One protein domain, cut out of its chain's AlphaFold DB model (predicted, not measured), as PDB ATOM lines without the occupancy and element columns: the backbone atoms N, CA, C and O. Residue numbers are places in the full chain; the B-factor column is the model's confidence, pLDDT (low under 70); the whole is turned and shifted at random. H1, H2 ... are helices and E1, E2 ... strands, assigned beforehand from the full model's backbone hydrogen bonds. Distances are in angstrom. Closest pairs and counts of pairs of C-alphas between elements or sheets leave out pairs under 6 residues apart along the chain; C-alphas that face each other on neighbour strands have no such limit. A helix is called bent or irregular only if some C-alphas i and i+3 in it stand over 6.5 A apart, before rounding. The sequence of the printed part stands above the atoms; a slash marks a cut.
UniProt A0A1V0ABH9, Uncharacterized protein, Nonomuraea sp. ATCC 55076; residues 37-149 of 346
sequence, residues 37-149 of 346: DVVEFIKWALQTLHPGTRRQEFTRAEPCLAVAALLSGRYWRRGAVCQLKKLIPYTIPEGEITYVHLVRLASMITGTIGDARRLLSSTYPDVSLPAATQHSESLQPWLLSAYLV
ATOM      1  N   ASP A  37       3.270 104.756  58.800       76.75
ATOM      2  CA  ASP A  37       4.690 105.033  58.558       76.75
ATOM      3  C   ASP A  37       5.598 104.331  59.585       76.75
ATOM      4  O   ASP A  37       6.591 103.708  59.221       76.75
ATOM      5  N   VAL A  38       5.259 104.388  60.877       78.50
ATOM      6  CA  VAL A  38       6.030 103.711  61.936       78.50
ATOM      7  C   VAL A  38       5.983 102.192  61.769       78.50
ATOM      8  O   VAL A  38       7.004 101.524  61.926       78.50
ATOM      9  N   VAL A  39       4.820 101.634  61.428       80.88
ATOM     10  CA  VAL A  39       4.677 100.189  61.186       80.88
ATOM     11  C   VAL A  39       5.452  99.761  59.939       80.88
ATOM     12  O   VAL A  39       6.094  98.712  59.948       80.88
ATOM     13  N   GLU A  40       5.414 100.558  58.871       78.81
ATOM     14  CA  GLU A  40       6.186 100.319  57.652       78.81
ATOM     15  C   GLU A  40       7.690 100.406  57.923       78.81
ATOM     16  O   GLU A  40       8.427  99.528  57.484       78.81
ATOM     17  N   PHE A  41       8.137 101.380  58.723       77.94
ATOM     18  CA  PHE A  41       9.518 101.455  59.191       77.94
ATOM     19  C   PHE A  41       9.923 100.192  59.951       77.94
ATOM     20  O   PHE A  41      10.943  99.604  59.620       77.94
ATOM     21  N   ILE A  42       9.139  99.750  60.938       77.38
ATOM     22  CA  ILE A  42       9.455  98.546  61.722       77.38
ATOM     23  C   ILE A  42       9.573  97.328  60.801       77.38
ATOM     24  O   ILE A  42      10.511  96.546  60.934       77.38
ATOM     25  N   LYS A  43       8.663  97.189  59.832       76.88
ATOM     26  CA  LYS A  43       8.750  96.127  58.825       76.88
ATOM     27  C   LYS A  43      10.017  96.262  57.984       76.88
ATOM     28  O   LYS A  43      10.746  95.301  57.836       76.88
ATOM     29  N   TRP A  44      10.322  97.438  57.458       74.56
ATOM     30  CA  TRP A  44      11.473  97.604  56.574       74.56
ATOM     31  C   TRP A  44      12.820  97.483  57.299       74.56
ATOM     32  O   TRP A  44      13.752  96.878  56.780       74.56
ATOM     33  N   ALA A  45      12.932  98.063  58.492       72.06
ATOM     34  CA  ALA A  45      14.184  98.165  59.227       72.06
ATOM     35  C   ALA A  45      14.494  96.931  60.073       72.06
ATOM     36  O   ALA A  45      15.665  96.644  60.301       72.06
ATOM     37  N   LEU A  46      13.467  96.235  60.576       73.06
ATOM     38  CA  LEU A  46      13.643  95.136  61.527       73.06
ATOM     39  C   LEU A  46      13.221  93.784  60.962       73.06
ATOM     40  O   LEU A  46      13.622  92.766  61.521       73.06
ATOM     41  N   GLN A  47      12.452  93.740  59.873       75.75
ATOM     42  CA  GLN A  47      12.066  92.487  59.237       75.75
ATOM     43  C   GLN A  47      13.060  92.110  58.139       75.75
ATOM     44  O   GLN A  47      13.391  92.907  57.267       75.75
ATOM     45  N   THR A  48      13.479  90.854  58.144       70.56
ATOM     46  CA  THR A  48      14.257  90.249  57.063       70.56
ATOM     47  C   THR A  48      13.609  88.940  56.623       70.56
ATOM     48  O   THR A  48      12.691  88.432  57.271       70.56
ATOM     49  N   LEU A  49      14.073  88.389  55.507       70.75
ATOM     50  CA  LEU A  49      13.668  87.070  55.040       70.75
ATOM     51  C   LEU A  49      14.751  86.062  55.417       70.75
ATOM     52  O   LEU A  49      15.877  86.170  54.936       70.75
ATOM     53  N   HIS A  50      14.419  85.060  56.230       70.69
ATOM     54  CA  HIS A  50      15.394  84.030  56.570       70.69
ATOM     55  C   HIS A  50      15.737  83.196  55.317       70.69
ATOM     56  O   HIS A  50      14.830  82.590  54.726       70.69
ATOM     57  N   PRO A  51      17.025  83.094  54.923       61.78
ATOM     58  CA  PRO A  51      17.444  82.475  53.664       61.78
ATOM     59  C   PRO A  51      16.921  81.051  53.466       61.78
ATOM     60  O   PRO A  51      16.429  80.709  52.391       61.78
ATOM     61  N   GLY A  52      17.008  80.229  54.517       65.62
ATOM     62  CA  GLY A  52      16.646  78.810  54.457       65.62
ATOM     63  C   GLY A  52      15.145  78.515  54.528       65.62
ATOM     64  O   GLY A  52      14.686  77.539  53.946       65.62
ATOM     65  N   THR A  53      14.355  79.346  55.214       73.81
ATOM     66  CA  THR A  53      12.936  79.056  55.499       73.81
ATOM     67  C   THR A  53      11.987  79.920  54.674       73.81
ATOM     68  O   THR A  53      10.794  79.627  54.614       73.81
ATOM     69  N   ARG A  54      12.501  80.998  54.057       70.19
ATOM     70  CA  ARG A  54      11.727  82.064  53.400       70.19
ATOM     71  C   ARG A  54      10.634  82.655  54.297       70.19
ATOM     72  O   ARG A  54       9.652  83.205  53.802       70.19
ATOM     73  N   ARG A  55      10.776  82.525  55.616       77.00
ATOM     74  CA  ARG A  55       9.881  83.164  56.577       77.00
ATOM     75  C   ARG A  55      10.373  84.572  56.848       77.00
ATOM     76  O   ARG A  55      11.574  84.828  56.875       77.00
ATOM     77  N   GLN A  56       9.421  85.480  57.019       73.19
ATOM     78  CA  GLN A  56       9.735  86.802  57.521       73.19
ATOM     79  C   GLN A  56      10.068  86.686  59.007       73.19
ATOM     80  O   GLN A  56       9.255  86.187  59.785       73.19
ATOM     81  N   GLU A  57      11.244  87.163  59.388       72.75
ATOM     82  CA  GLU A  57      11.727  87.146  60.762       72.75
ATOM     83  C   GLU A  57      12.066  88.569  61.192       72.75
ATOM     84  O   GLU A  57      12.618  89.352  60.418       72.75
ATOM     85  N   PHE A  58      11.704  88.917  62.425       69.88
ATOM     86  CA  PHE A  58      12.172  90.152  63.037       69.88
ATOM     87  C   PHE A  58      13.573  89.900  63.587       69.88
ATOM     88  O   PHE A  58      13.775  89.039  64.442       69.88
ATOM     89  N   THR A  59      14.543  90.617  63.040       63.25
ATOM     90  CA  THR A  59      15.953  90.497  63.402       63.25
ATOM     91  C   THR A  59      16.226  91.132  64.757       63.25
ATOM     92  O   THR A  59      15.569  92.091  65.158       63.25
ATOM     93  N   ARG A  60      17.276  90.648  65.429       57.72
ATOM     94  CA  ARG A  60      17.940  91.382  66.516       57.72
ATOM     95  C   ARG A  60      18.897  92.456  65.971       57.72
ATOM     96  O   ARG A  60      19.920  92.719  66.593       57.72
ATOM     97  N   ALA A  61      18.637  93.021  64.789       61.00
ATOM     98  CA  ALA A  61      19.424  94.149  64.302       61.00
ATOM     99  C   ALA A  61      19.265  95.306  65.290       61.00
ATOM    100  O   ALA A  61      18.149  95.524  65.758       61.00
ATOM    101  N   GLU A  62      20.338  96.032  65.618       78.31
ATOM    102  CA  GLU A  62      20.272  97.127  66.584       78.31
ATOM    103  C   GLU A  62      19.386  98.243  66.008       78.31
ATOM    104  O   GLU A  62      19.830  99.001  65.132       78.31
ATOM    105  N   PRO A  63      18.131  98.397  66.483       81.88
ATOM    106  CA  PRO A  63      17.180  99.314  65.861       81.88
ATOM    107  C   PRO A  63      17.669 100.763  65.927       81.88
ATOM    108  O   PRO A  63      17.304 101.586  65.085       81.88
ATOM    109  N   CYS A  64      18.542 101.060  66.898       87.06
ATOM    110  CA  CYS A  64      19.197 102.348  67.070       87.06
ATOM    111  C   CYS A  64      19.942 102.813  65.816       87.06
ATOM    112  O   CYS A  64      19.880 103.996  65.489       87.06
ATOM    113  N   LEU A  65      20.599 101.908  65.076       88.12
ATOM    114  CA  LEU A  65      21.349 102.270  63.873       88.12
ATOM    115  C   LEU A  65      20.404 102.674  62.743       88.12
ATOM    116  O   LEU A  65      20.641 103.679  62.074       88.12
ATOM    117  N   ALA A  66      19.309 101.935  62.556       84.38
ATOM    118  CA  ALA A  66      18.305 102.249  61.544       84.38
ATOM    119  C   ALA A  66      17.575 103.563  61.856       84.38
ATOM    120  O   ALA A  66      17.422 104.409  60.971       84.38
ATOM    121  N   VAL A  67      17.182 103.770  63.120       86.94
ATOM    122  CA  VAL A  67      16.577 105.031  63.576       86.94
ATOM    123  C   VAL A  67      17.548 106.192  63.360       86.94
ATOM    124  O   VAL A  67      17.183 107.164  62.700       86.94
ATOM    125  N   ALA A  68      18.791 106.081  63.837       88.88
ATOM    126  CA  ALA A  68      19.814 107.109  63.661       88.88
ATOM    127  C   ALA A  68      20.031 107.438  62.176       88.88
ATOM    128  O   ALA A  68      19.930 108.601  61.781       88.88
ATOM    129  N   ALA A  69      20.236 106.423  61.330       86.38
ATOM    130  CA  ALA A  69      20.446 106.602  59.896       86.38
ATOM    131  C   ALA A  69      19.286 107.346  59.218       86.38
ATOM    132  O   ALA A  69      19.522 108.223  58.388       86.38
ATOM    133  N   LEU A  70      18.035 107.059  59.582       81.44
ATOM    134  CA  LEU A  70      16.870 107.751  59.024       81.44
ATOM    135  C   LEU A  70      16.740 109.187  59.527       81.44
ATOM    136  O   LEU A  70      16.383 110.078  58.751       81.44
ATOM    137  N   LEU A  71      17.071 109.436  60.796       83.50
ATOM    138  CA  LEU A  71      17.087 110.784  61.367       83.50
ATOM    139  C   LEU A  71      18.145 111.689  60.715       83.50
ATOM    140  O   LEU A  71      17.992 112.909  60.770       83.50
ATOM    141  N   SER A  72      19.146 111.130  60.019       82.62
ATOM    142  CA  SER A  72      20.062 111.910  59.165       82.62
ATOM    143  C   SER A  72      19.351 112.638  58.012       82.62
ATOM    144  O   SER A  72      19.904 113.571  57.432       82.62
ATOM    145  N   GLY A  73      18.126 112.224  57.662       72.94
ATOM    146  CA  GLY A  73      17.304 112.856  56.631       72.94
ATOM    147  C   GLY A  73      17.629 112.437  55.193       72.94
ATOM    148  O   GLY A  73      17.009 112.965  54.272       72.94
ATOM    149  N   ARG A  74      18.556 111.491  54.974       68.12
ATOM    150  CA  ARG A  74      18.930 111.030  53.621       68.12
ATOM    151  C   ARG A  74      17.914 110.104  52.949       68.12
ATOM    152  O   ARG A  74      17.809 110.130  51.729       68.12
ATOM    153  N   TYR A  75      17.182 109.297  53.715       60.03
ATOM    154  CA  TYR A  75      16.417 108.171  53.157       60.03
ATOM    155  C   TYR A  75      14.897 108.355  53.164       60.03
ATOM    156  O   TYR A  75      14.209 107.556  52.538       60.03
ATOM    157  N   TRP A  76      14.344 109.382  53.827       63.00
ATOM    158  CA  TRP A  76      12.900 109.432  54.095       63.00
ATOM    159  C   TRP A  76      12.247 110.818  54.009       63.00
ATOM    160  O   TRP A  76      12.892 111.861  54.123       63.00
ATOM    161  N   ARG A  77      10.920 110.827  53.808       59.56
ATOM    162  CA  ARG A  77      10.100 112.048  53.718       59.56
ATOM    163  C   ARG A  77      10.074 112.783  55.068       59.56
ATOM    164  O   ARG A  77       9.855 112.173  56.111       59.56
ATOM    165  N   ARG A  78      10.197 114.120  55.047       55.88
ATOM    166  CA  ARG A  78      10.277 114.987  56.250       55.88
ATOM    167  C   ARG A  78       9.197 114.737  57.315       55.88
ATOM    168  O   ARG A  78       9.501 114.831  58.498       55.88
ATOM    169  N   GLY A  79       7.956 114.432  56.923       56.81
ATOM    170  CA  GLY A  79       6.838 114.245  57.865       56.81
ATOM    171  C   GLY A  79       7.007 113.050  58.805       56.81
ATOM    172  O   GLY A  79       6.515 113.060  59.931       56.81
ATOM    173  N   ALA A  80       7.768 112.053  58.376       63.25
ATOM    174  CA  ALA A  80       7.864 110.790  59.072       63.25
ATOM    175  C   ALA A  80       9.041 110.755  60.083       63.25
ATOM    176  O   ALA A  80       9.000 110.030  61.076       63.25
ATOM    177  N   VAL A  81       9.999 111.683  59.952       70.06
ATOM    178  CA  VAL A  81      11.091 111.942  60.916       70.06
ATOM    179  C   VAL A  81      10.564 112.314  62.314       70.06
ATOM    180  O   VAL A  81      11.103 111.856  63.319       70.06
ATOM    181  N   CYS A  82       9.490 113.110  62.411       70.69
ATOM    182  CA  CYS A  82       8.909 113.499  63.706       70.69
ATOM    183  C   CYS A  82       8.312 112.313  64.477       70.69
ATOM    184  O   CYS A  82       8.372 112.299  65.704       70.69
ATOM    185  N   GLN A  83       7.742 111.328  63.777       72.25
ATOM    186  CA  GLN A  83       7.191 110.132  64.419       72.25
ATOM    187  C   GLN A  83       8.297 109.137  64.781       72.25
ATOM    188  O   GLN A  83       8.244 108.558  65.860       72.25
ATOM    189  N   LEU A  84       9.346 109.015  63.958       77.38
ATOM    190  CA  LEU A  84      10.509 108.176  64.272       77.38
ATOM    191  C   LEU A  84      11.229 108.613  65.555       77.38
ATOM    192  O   LEU A  84      11.688 107.763  66.309       77.38
ATOM    193  N   LYS A  85      11.253 109.914  65.881       81.50
ATOM    194  CA  LYS A  85      11.779 110.390  67.177       81.50
ATOM    195  C   LYS A  85      11.060 109.778  68.384       81.50
ATOM    196  O   LYS A  85      11.676 109.618  69.431       81.50
ATOM    197  N   LYS A  86       9.783 109.401  68.251       82.50
ATOM    198  CA  LYS A  86       9.035 108.728  69.326       82.50
ATOM    199  C   LYS A  86       9.489 107.286  69.557       82.50
ATOM    200  O   LYS A  86       9.174 106.733  70.601       82.50
ATOM    201  N   LEU A  87      10.239 106.695  68.622       82.19
ATOM    202  CA  LEU A  87      10.814 105.355  68.765       82.19
ATOM    203  C   LEU A  87      12.118 105.343  69.569       82.19
ATOM    204  O   LEU A  87      12.543 104.275  70.002       82.19
ATOM    205  N   ILE A  88      12.749 106.500  69.798       87.12
ATOM    206  CA  ILE A  88      14.030 106.599  70.517       87.12
ATOM    207  C   ILE A  88      13.984 105.870  71.877       87.12
ATOM    208  O   ILE A  88      14.853 105.031  72.102       87.12
ATOM    209  N   PRO A  89      12.962 106.049  72.744       84.25
ATOM    210  CA  PRO A  89      12.904 105.356  74.038       84.25
ATOM    211  C   PRO A  89      12.815 103.825  73.949       84.25
ATOM    212  O   PRO A  89      13.128 103.142  74.917       84.25
ATOM    213  N   TYR A  90      12.380 103.281  72.808       80.00
ATOM    214  CA  TYR A  90      12.206 101.839  72.580       80.00
ATOM    215  C   TYR A  90      13.380 101.195  71.847       80.00
ATOM    216  O   TYR A  90      13.385  99.990  71.620       80.00
ATOM    217  N   THR A  91      14.335 102.006  71.408       84.38
ATOM    218  CA  THR A  91      15.441 101.583  70.546       84.38
ATOM    219  C   THR A  91      16.785 101.929  71.163       84.38
ATOM    220  O   THR A  91      17.789 101.940  70.463       84.38
ATOM    221  N   ILE A  92      16.813 102.223  72.466       84.88
ATOM    222  CA  ILE A  92      18.053 102.406  73.216       84.88
ATOM    223  C   ILE A  92      18.855 101.101  73.099       84.88
ATOM    224  O   ILE A  92      18.296 100.033  73.353       84.88
ATOM    225  N   PRO A  93      20.131 101.152  72.684       84.12
ATOM    226  CA  PRO A  93      20.948  99.951  72.596       84.12
ATOM    227  C   PRO A  93      21.126  99.319  73.982       84.12
ATOM    228  O   PRO A  93      21.473 100.003  74.940       84.12
ATOM    229  N   GLU A  94      20.903  98.007  74.075       75.88
ATOM    230  CA  GLU A  94      21.040  97.242  75.326       75.88
ATOM    231  C   GLU A  94      22.510  97.014  75.730       75.88
ATOM    232  O   GLU A  94      22.794  96.707  76.886       75.88
ATOM    233  N   GLY A  95      23.447  97.162  74.787       80.88
ATOM    234  CA  GLY A  95      24.877  96.920  74.979       80.88
ATOM    235  C   GLY A  95      25.769  98.037  74.438       80.88
ATOM    236  O   GLY A  95      25.302  99.063  73.941       80.88
ATOM    237  N   GLU A  96      27.081  97.826  74.540       87.12
ATOM    238  CA  GLU A  96      28.082  98.767  74.037       87.12
ATOM    239  C   GLU A  96      28.059  98.838  72.503       87.12
ATOM    240  O   GLU A  96      28.127  97.821  71.808       87.12
ATOM    241  N   ILE A  97      28.015 100.058  71.967       92.56
ATOM    242  CA  ILE A  97      28.202 100.284  70.537       92.56
ATOM    243  C   ILE A  97      29.689 100.132  70.225       92.56
ATOM    244  O   ILE A  97      30.526 100.836  70.776       92.56
ATOM    245  N   THR A  98      30.022  99.237  69.300       94.62
ATOM    246  CA  THR A  98      31.401  98.999  68.839       94.62
ATOM    247  C   THR A  98      31.710  99.728  67.526       94.62
ATOM    248  O   THR A  98      30.822 100.278  66.868       94.62
ATOM    249  N   TYR A  99      32.968  99.687  67.076       96.00
ATOM    250  CA  TYR A  99      33.350 100.245  65.775       96.00
ATOM    251  C   TYR A  99      32.651  99.587  64.579       96.00
ATOM    252  O   TYR A  99      32.396 100.275  63.597       96.00
ATOM    253  N   VAL A 100      32.262  98.311  64.669       94.69
ATOM    254  CA  VAL A 100      31.477  97.632  63.621       94.69
ATOM    255  C   VAL A 100      30.153  98.363  63.381       94.69
ATOM    256  O   VAL A 100      29.777  98.635  62.240       94.69
ATOM    257  N   HIS A 101      29.474  98.749  64.464       93.38
ATOM    258  CA  HIS A 101      28.220  99.496  64.408       93.38
ATOM    259  C   HIS A 101      28.423 100.889  63.801       93.38
ATOM    260  O   HIS A 101      27.633 101.319  62.960       93.38
ATOM    261  N   LEU A 102      29.502 101.586  64.184       95.19
ATOM    262  CA  LEU A 102      29.830 102.904  63.636       95.19
ATOM    263  C   LEU A 102      30.192 102.840  62.149       95.19
ATOM    264  O   LEU A 102      29.743 103.690  61.387       95.19
ATOM    265  N   VAL A 103      30.950 101.827  61.722       95.38
ATOM    266  CA  VAL A 103      31.284 101.580  60.312       95.38
ATOM    267  C   VAL A 103      30.017 101.317  59.499       95.38
ATOM    268  O   VAL A 103      29.818 101.933  58.448       95.38
ATOM    269  N   ARG A 104      29.118 100.465  60.004       91.44
ATOM    270  CA  ARG A 104      27.824 100.181  59.370       91.44
ATOM    271  C   ARG A 104      26.974 101.445  59.251       91.44
ATOM    272  O   ARG A 104      26.533 101.771  58.152       91.44
ATOM    273  N   LEU A 105      26.806 102.200  60.337       92.25
ATOM    274  CA  LEU A 105      26.028 103.440  60.328       92.25
ATOM    275  C   LEU A 105      26.640 104.502  59.407       92.25
ATOM    276  O   LEU A 105      25.908 105.114  58.634       92.25
ATOM    277  N   ALA A 106      27.961 104.696  59.441       94.31
ATOM    278  CA  ALA A 106      28.668 105.628  58.561       94.31
ATOM    279  C   ALA A 106      28.424 105.298  57.084       94.31
ATOM    280  O   ALA A 106      28.214 106.193  56.270       94.31
ATOM    281  N   SER A 107      28.373 104.008  56.757       91.00
ATOM    282  CA  SER A 107      28.078 103.523  55.408       91.00
ATOM    283  C   SER A 107      26.624 103.774  55.023       91.00
ATOM    284  O   SER A 107      26.363 104.306  53.947       91.00
ATOM    285  N   MET A 108      25.685 103.494  55.935       87.19
ATOM    286  CA  MET A 108      24.265 103.792  55.739       87.19
ATOM    287  C   MET A 108      24.031 105.281  55.505       87.19
ATOM    288  O   MET A 108      23.239 105.627  54.650       87.19
ATOM    289  N   ILE A 109      24.716 106.176  56.215       89.81
ATOM    290  CA  ILE A 109      24.574 107.626  56.007       89.81
ATOM    291  C   ILE A 109      25.549 108.183  54.968       89.81
ATOM    292  O   ILE A 109      25.553 109.396  54.756       89.81
ATOM    293  N   THR A 110      26.361 107.340  54.316       91.19
ATOM    294  CA  THR A 110      27.321 107.764  53.287       91.19
ATOM    295  C   THR A 110      28.230 108.902  53.806       91.19
ATOM    296  O   THR A 110      28.416 109.950  53.184       91.19
ATOM    297  N   GLY A 111      28.742 108.722  55.023       93.25
ATOM    298  CA  GLY A 111      29.540 109.704  55.753       93.25
ATOM    299  C   GLY A 111      30.763 109.089  56.421       93.25
ATOM    300  O   GLY A 111      31.204 107.989  56.083       93.25
ATOM    301  N   THR A 112      31.321 109.834  57.369       96.62
ATOM    302  CA  THR A 112      32.470 109.392  58.161       96.62
ATOM    303  C   THR A 112      32.041 108.621  59.410       96.62
ATOM    304  O   THR A 112      30.899 108.725  59.869       96.62
ATOM    305  N   ILE A 113      32.974 107.885  60.019       97.06
ATOM    306  CA  ILE A 113      32.773 107.306  61.359       97.06
ATOM    307  C   ILE A 113      32.465 108.407  62.387       97.06
ATOM    308  O   ILE A 113      31.618 108.205  63.259       97.06
ATOM    309  N   GLY A 114      33.077 109.590  62.266       97.00
ATOM    310  CA  GLY A 114      32.770 110.744  63.115       97.00
ATOM    311  C   GLY A 114      31.327 111.238  62.960       97.00
ATOM    312  O   GLY A 114      30.673 111.564  63.953       97.00
ATOM    313  N   ASP A 115      30.783 111.241  61.739       95.75
ATOM    314  CA  ASP A 115      29.374 111.582  61.492       95.75
ATOM    315  C   ASP A 115      28.428 110.580  62.154       95.75
ATOM    316  O   ASP A 115      27.491 110.984  62.844       95.75
ATOM    317  N   ALA A 116      28.708 109.283  62.002       95.50
ATOM    318  CA  ALA A 116      27.943 108.218  62.645       95.50
ATOM    319  C   ALA A 116      27.976 108.336  64.175       95.50
ATOM    320  O   ALA A 116      26.937 108.241  64.832       95.50
ATOM    321  N   ARG A 117      29.158 108.610  64.740       96.12
ATOM    322  CA  ARG A 117      29.348 108.812  66.177       96.12
ATOM    323  C   ARG A 117      28.523 109.991  66.692       96.12
ATOM    324  O   ARG A 117      27.761 109.817  67.638       96.12
ATOM    325  N   ARG A 118      28.632 111.162  66.047       95.50
ATOM    326  CA  ARG A 118      27.867 112.371  66.410       95.50
ATOM    327  C   ARG A 118      26.364 112.131  66.341       95.50
ATOM    328  O   ARG A 118      25.627 112.550  67.234       95.50
ATOM    329  N   LEU A 119      25.915 111.447  65.292       93.69
ATOM    330  CA  LEU A 119      24.509 111.131  65.085       93.69
ATOM    331  C   LEU A 119      23.968 110.243  66.211       93.69
ATOM    332  O   LEU A 119      22.938 110.584  66.795       93.69
ATOM    333  N   LEU A 120      24.691 109.182  66.584       94.06
ATOM    334  CA  LEU A 120      24.312 108.325  67.710       94.06
ATOM    335  C   LEU A 120      24.323 109.072  69.037       94.06
ATOM    336  O   LEU A 120      23.304 109.050  69.717       94.06
ATOM    337  N   SER A 121      25.394 109.794  69.376       93.75
ATOM    338  CA  SER A 121      25.459 110.531  70.647       93.75
ATOM    339  C   SER A 121      24.392 111.626  70.754       93.75
ATOM    340  O   SER A 121      23.921 111.929  71.842       93.75
ATOM    341  N   SER A 122      23.987 112.230  69.629       93.19
ATOM    342  CA  SER A 122      22.907 113.228  69.620       93.19
ATOM    343  C   SER A 122      21.509 112.612  69.741       93.19
ATOM    344  O   SER A 122      20.597 113.262  70.247       93.19
ATOM    345  N   THR A 123      21.338 111.370  69.276       91.81
ATOM    346  CA  THR A 123      20.057 110.644  69.306       91.81
ATOM    347  C   THR A 123      19.866 109.908  70.634       91.81
ATOM    348  O   THR A 123      18.760 109.890  71.169       91.81
ATOM    349  N   TYR A 124      20.947 109.347  71.180       92.12
ATOM    350  CA  TYR A 124      20.997 108.568  72.415       92.12
ATOM    351  C   TYR A 124      22.126 109.121  73.307       92.12
ATOM    352  O   TYR A 124      23.254 108.645  73.213       92.12
ATOM    353  N   PRO A 125      21.869 110.133  74.155       89.62
ATOM    354  CA  PRO A 125      22.921 110.796  74.937       89.62
ATOM    355  C   PRO A 125      23.695 109.874  75.888       89.62
ATOM    356  O   PRO A 125      24.885 110.089  76.105       89.62
ATOM    357  N   ASP A 126      23.035 108.836  76.410       88.25
ATOM    358  CA  ASP A 126      23.604 107.911  77.399       88.25
ATOM    359  C   ASP A 126      24.278 106.676  76.769       88.25
ATOM    360  O   ASP A 126      24.647 105.734  77.469       88.25
ATOM    361  N   VAL A 127      24.426 106.638  75.438       90.44
ATOM    362  CA  VAL A 127      25.029 105.493  74.743       90.44
ATOM    363  C   VAL A 127      26.540 105.425  74.972       90.44
ATOM    364  O   VAL A 127      27.267 106.397  74.753       90.44
ATOM    365  N   SER A 128      27.035 104.247  75.355       92.00
ATOM    366  CA  SER A 128      28.476 103.986  75.416       92.00
ATOM    367  C   SER A 128      29.037 103.798  74.008       92.00
ATOM    368  O   SER A 128      28.557 102.949  73.254       92.00
ATOM    369  N   LEU A 129      30.046 104.595  73.654       93.44
ATOM    370  CA  LEU A 129      30.701 104.591  72.343       93.44
ATOM    371  C   LEU A 129      32.211 104.378  72.519       93.44
ATOM    372  O   LEU A 129      32.783 104.906  73.477       93.44
ATOM    373  N   PRO A 130      32.897 103.726  71.562       94.12
ATOM    374  CA  PRO A 130      34.304 103.373  71.714       94.12
ATOM    375  C   PRO A 130      35.179 104.634  71.725       94.12
ATOM    376  O   PRO A 130      34.774 105.676  71.209       94.12
ATOM    377  N   ALA A 131      36.384 104.585  72.294       91.81
ATOM    378  CA  ALA A 131      37.281 105.746  72.309       91.81
ATOM    379  C   ALA A 131      37.637 106.191  70.878       91.81
ATOM    380  O   ALA A 131      38.047 105.362  70.068       91.81
ATOM    381  N   ALA A 132      37.480 107.481  70.573       89.19
ATOM    382  CA  ALA A 132      37.690 108.042  69.238       89.19
ATOM    383  C   ALA A 132      39.085 108.667  69.084       89.19
ATOM    384  O   ALA A 132      39.604 109.286  70.013       89.19
ATOM    385  N   THR A 133      39.666 108.546  67.890       92.56
ATOM    386  CA  THR A 133      40.864 109.282  67.471       92.56
ATOM    387  C   THR A 133      40.517 110.147  66.263       92.56
ATOM    388  O   THR A 133      39.567 109.860  65.535       92.56
ATOM    389  N   GLN A 134      41.301 111.196  66.001       92.31
ATOM    390  CA  GLN A 134      41.105 112.013  64.796       92.31
ATOM    391  C   GLN A 134      41.170 111.158  63.518       92.31
ATOM    392  O   GLN A 134      40.434 111.409  62.564       92.31
ATOM    393  N   HIS A 135      42.035 110.137  63.507       94.56
ATOM    394  CA  HIS A 135      42.138 109.219  62.383       94.56
ATOM    395  C   HIS A 135      40.870 108.376  62.236       94.56
ATOM    396  O   HIS A 135      40.269 108.408  61.160       94.56
ATOM    397  N   SER A 136      40.410 107.711  63.307       94.12
ATOM    398  CA  SER A 136      39.226 106.850  63.242       94.12
ATOM    399  C   SER A 136      37.981 107.624  62.824       94.12
ATOM    400  O   SER A 136      37.230 107.147  61.980       94.12
ATOM    401  N   GLU A 137      37.798 108.853  63.314       96.06
ATOM    402  CA  GLU A 137      36.657 109.695  62.944       96.06
ATOM    403  C   GLU A 137      36.671 110.149  61.481       96.06
ATOM    404  O   GLU A 137      35.604 110.410  60.932       96.06
ATOM    405  N   SER A 138      37.840 110.224  60.839       96.81
ATOM    406  CA  SER A 138      37.972 110.667  59.444       96.81
ATOM    407  C   SER A 138      37.665 109.583  58.404       96.81
ATOM    408  O   SER A 138      37.478 109.900  57.227       96.81
ATOM    409  N   LEU A 139      37.599 108.313  58.818       96.88
ATOM    410  CA  LEU A 139      37.418 107.179  57.911       96.88
ATOM    411  C   LEU A 139      36.029 107.177  57.265       96.88
ATOM    412  O   LEU A 139      35.020 107.450  57.918       96.88
ATOM    413  N   GLN A 140      35.991 106.827  55.977       95.75
ATOM    414  CA  GLN A 140      34.788 106.792  55.140       95.75
ATOM    415  C   GLN A 140      34.562 105.376  54.589       95.75
ATOM    416  O   GLN A 140      35.082 105.038  53.526       95.75
ATOM    417  N   PRO A 141      33.781 104.535  55.284       93.88
ATOM    418  CA  PRO A 141      33.660 103.121  54.935       93.88
ATOM    419  C   PRO A 141      32.673 102.815  53.813       93.88
ATOM    420  O   PRO A 141      32.622 101.674  53.384       93.88
ATOM    421  N   TRP A 142      31.894 103.784  53.330       87.62
ATOM    422  CA  TRP A 142      30.717 103.524  52.490       87.62
ATOM    423  C   TRP A 142      30.965 102.661  51.241       87.62
ATOM    424  O   TRP A 142      30.102 101.865  50.892       87.62
ATOM    425  N   LEU A 143      32.128 102.780  50.593       88.31
ATOM    426  CA  LEU A 143      32.497 101.924  49.457       88.31
ATOM    427  C   LEU A 143      32.999 100.542  49.903       88.31
ATOM    428  O   LEU A 143      32.770  99.548  49.230       88.31
ATOM    429  N   LEU A 144      33.654 100.464  51.058       93.06
ATOM    430  CA  LEU A 144      34.292  99.246  51.563       93.06
ATOM    431  C   LEU A 144      33.367  98.419  52.466       93.06
ATOM    432  O   LEU A 144      33.710  97.305  52.852       93.06
ATOM    433  N   SER A 145      32.208  98.959  52.841       90.31
ATOM    434  CA  SER A 145      31.387  98.428  53.928       90.31
ATOM    435  C   SER A 145      30.895  97.015  53.680       90.31
ATOM    436  O   SER A 145      30.823  96.243  54.629       90.31
ATOM    437  N   ALA A 146      30.590  96.688  52.420       87.12
ATOM    438  CA  ALA A 146      30.140  95.359  52.013       87.12
ATOM    439  C   ALA A 146      31.191  94.268  52.288       87.12
ATOM    440  O   ALA A 146      30.816  93.138  52.576       87.12
ATOM    441  N   TYR A 147      32.479  94.632  52.283       91.94
ATOM    442  CA  TYR A 147      33.606  93.714  52.497       91.94
ATOM    443  C   TYR A 147      34.194  93.813  53.911       91.94
ATOM    444  O   TYR A 147      34.928  92.930  54.352       91.94
ATOM    445  N   LEU A 148      33.893  94.897  54.638       92.88
ATOM    446  CA  LEU A 148      34.369  95.130  56.002       92.88
ATOM    447  C   LEU A 148      33.461  94.497  57.053       92.88
ATOM    448  O   LEU A 148      33.942  93.835  57.971       92.88
ATOM    449  N   VAL A 149      32.155  94.730  56.955       91.81
ATOM    450  CA  VAL A 149      31.185  94.361  57.990       91.81
ATOM    451  C   VAL A 149      30.012  93.619  57.375       91.81
ATOM    452  O   VAL A 149      29.706  93.783  56.198       91.81
TER     453      VAL A 149
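What this domain is: This is residues 37 to 149 of the 346 residues of an uncharacterized protein of Nonomuraea sp. ATCC 55076 (UniProt A0A1V0ABH9). A short helix, H2, lies in the middle of a cluster of crossed helices, with H3 folded back beside it on one side and H4 and H5, crossing each other, on the other. H1 packs at a steep angle on H3 and leads into a small hairpin of two strands, E1 and E2, at one end of the long axis, while the short H6, which packs on H5, lies at the other end and the short H7 sits beside H4. The printed part has 113 residues, with seven named helices and two named strands in the order H1 E1 E2 H2 H3 H4 H5 H6 H7; the sheet E1 - E2 is antiparallel, and the class is mostly helix. It is compact, with a radius of gyration of the C-alphas of 14.3 A and spans of 42 by 35 by 26 A.

Where its parts are: H1 is residues 37 to 46, 13.7 A long, beginning at C-alpha 37 (4.690, 105.033, 58.558). E1 is residues 47 to 49 and E2 residues 56 to 58. H2, residues 63 to 71, is 12.3 A long. H3, residues 78 to 90, is 21.1 A long and only just irregular: C-alphas 86 and 89 are 7.0 A apart. H4, residues 99 to 108, is 14.0 A long, and H5, residues 113 to 123, is 15.4 A long. H6 is residues 134 to 138; H7, residues 145 to 148, ends at C-alpha 148 (34.369, 95.130, 56.002).

How they stand to each other: H2 is the hub, touching H1, H3, H4 and H5. H2 and H3 form a helical hairpin, opposite ways at a shallow tilt of 25 degrees, with the closest C-alphas, of Leu 71 and Val 81, 6.1 A apart. H2 touches H5 about perpendicular at 83 degrees, Ala 68 to Leu 120 being the closest C-alphas at 6.2 A. H2 touches H4 at 37 degrees, only just steep, with C-alphas of Leu 65 and Leu 105 closest at 6.0 A. H4 and H5 touch about perpendicular at 89 degrees, C-alphas of Ala 106 and Ala 116 closest at 4.9 A. H6 touches H5, C-alphas of Gly 114 and Glu 137 closest at 4.0 A. H7 and H4 only just touch, with 3 pairs of C-alphas within 8 A, the closest being Ser 107 and Ser 145 at 6.3 A. H1 touches residues 80 to 84 of H3 alone, at a steep tilt of 60 degrees, C-alphas of Asp 37 and Ala 80 closest at 6.6 A. H1 and H2 touch only at their ends, and only just, with 3 pairs within 8 A, the closest C-alphas being those of Ala 45 and Ala 66 at 6.2 A. In the hairpin E1 and E2, N 48 and O 57 are within hydrogen-bond range at 2.9 A. Every O i to N i+4 pair is within range in H1, H2, H4, H5 and H6; in H3 it is 2 of 9, beside 6 of 10 O i to N i+3 pairs, and H7 is too short for an O i to N i+4 pair.

The domain as a whole: The C-alphas of Thr 53 and Gln 134, the two farthest apart, are 44.3 A apart. The printed part has no cut and no long link. Its mean pLDDT is 83.6, with residues 51 to 52, 58 to 61 and 74 to 80 under 70.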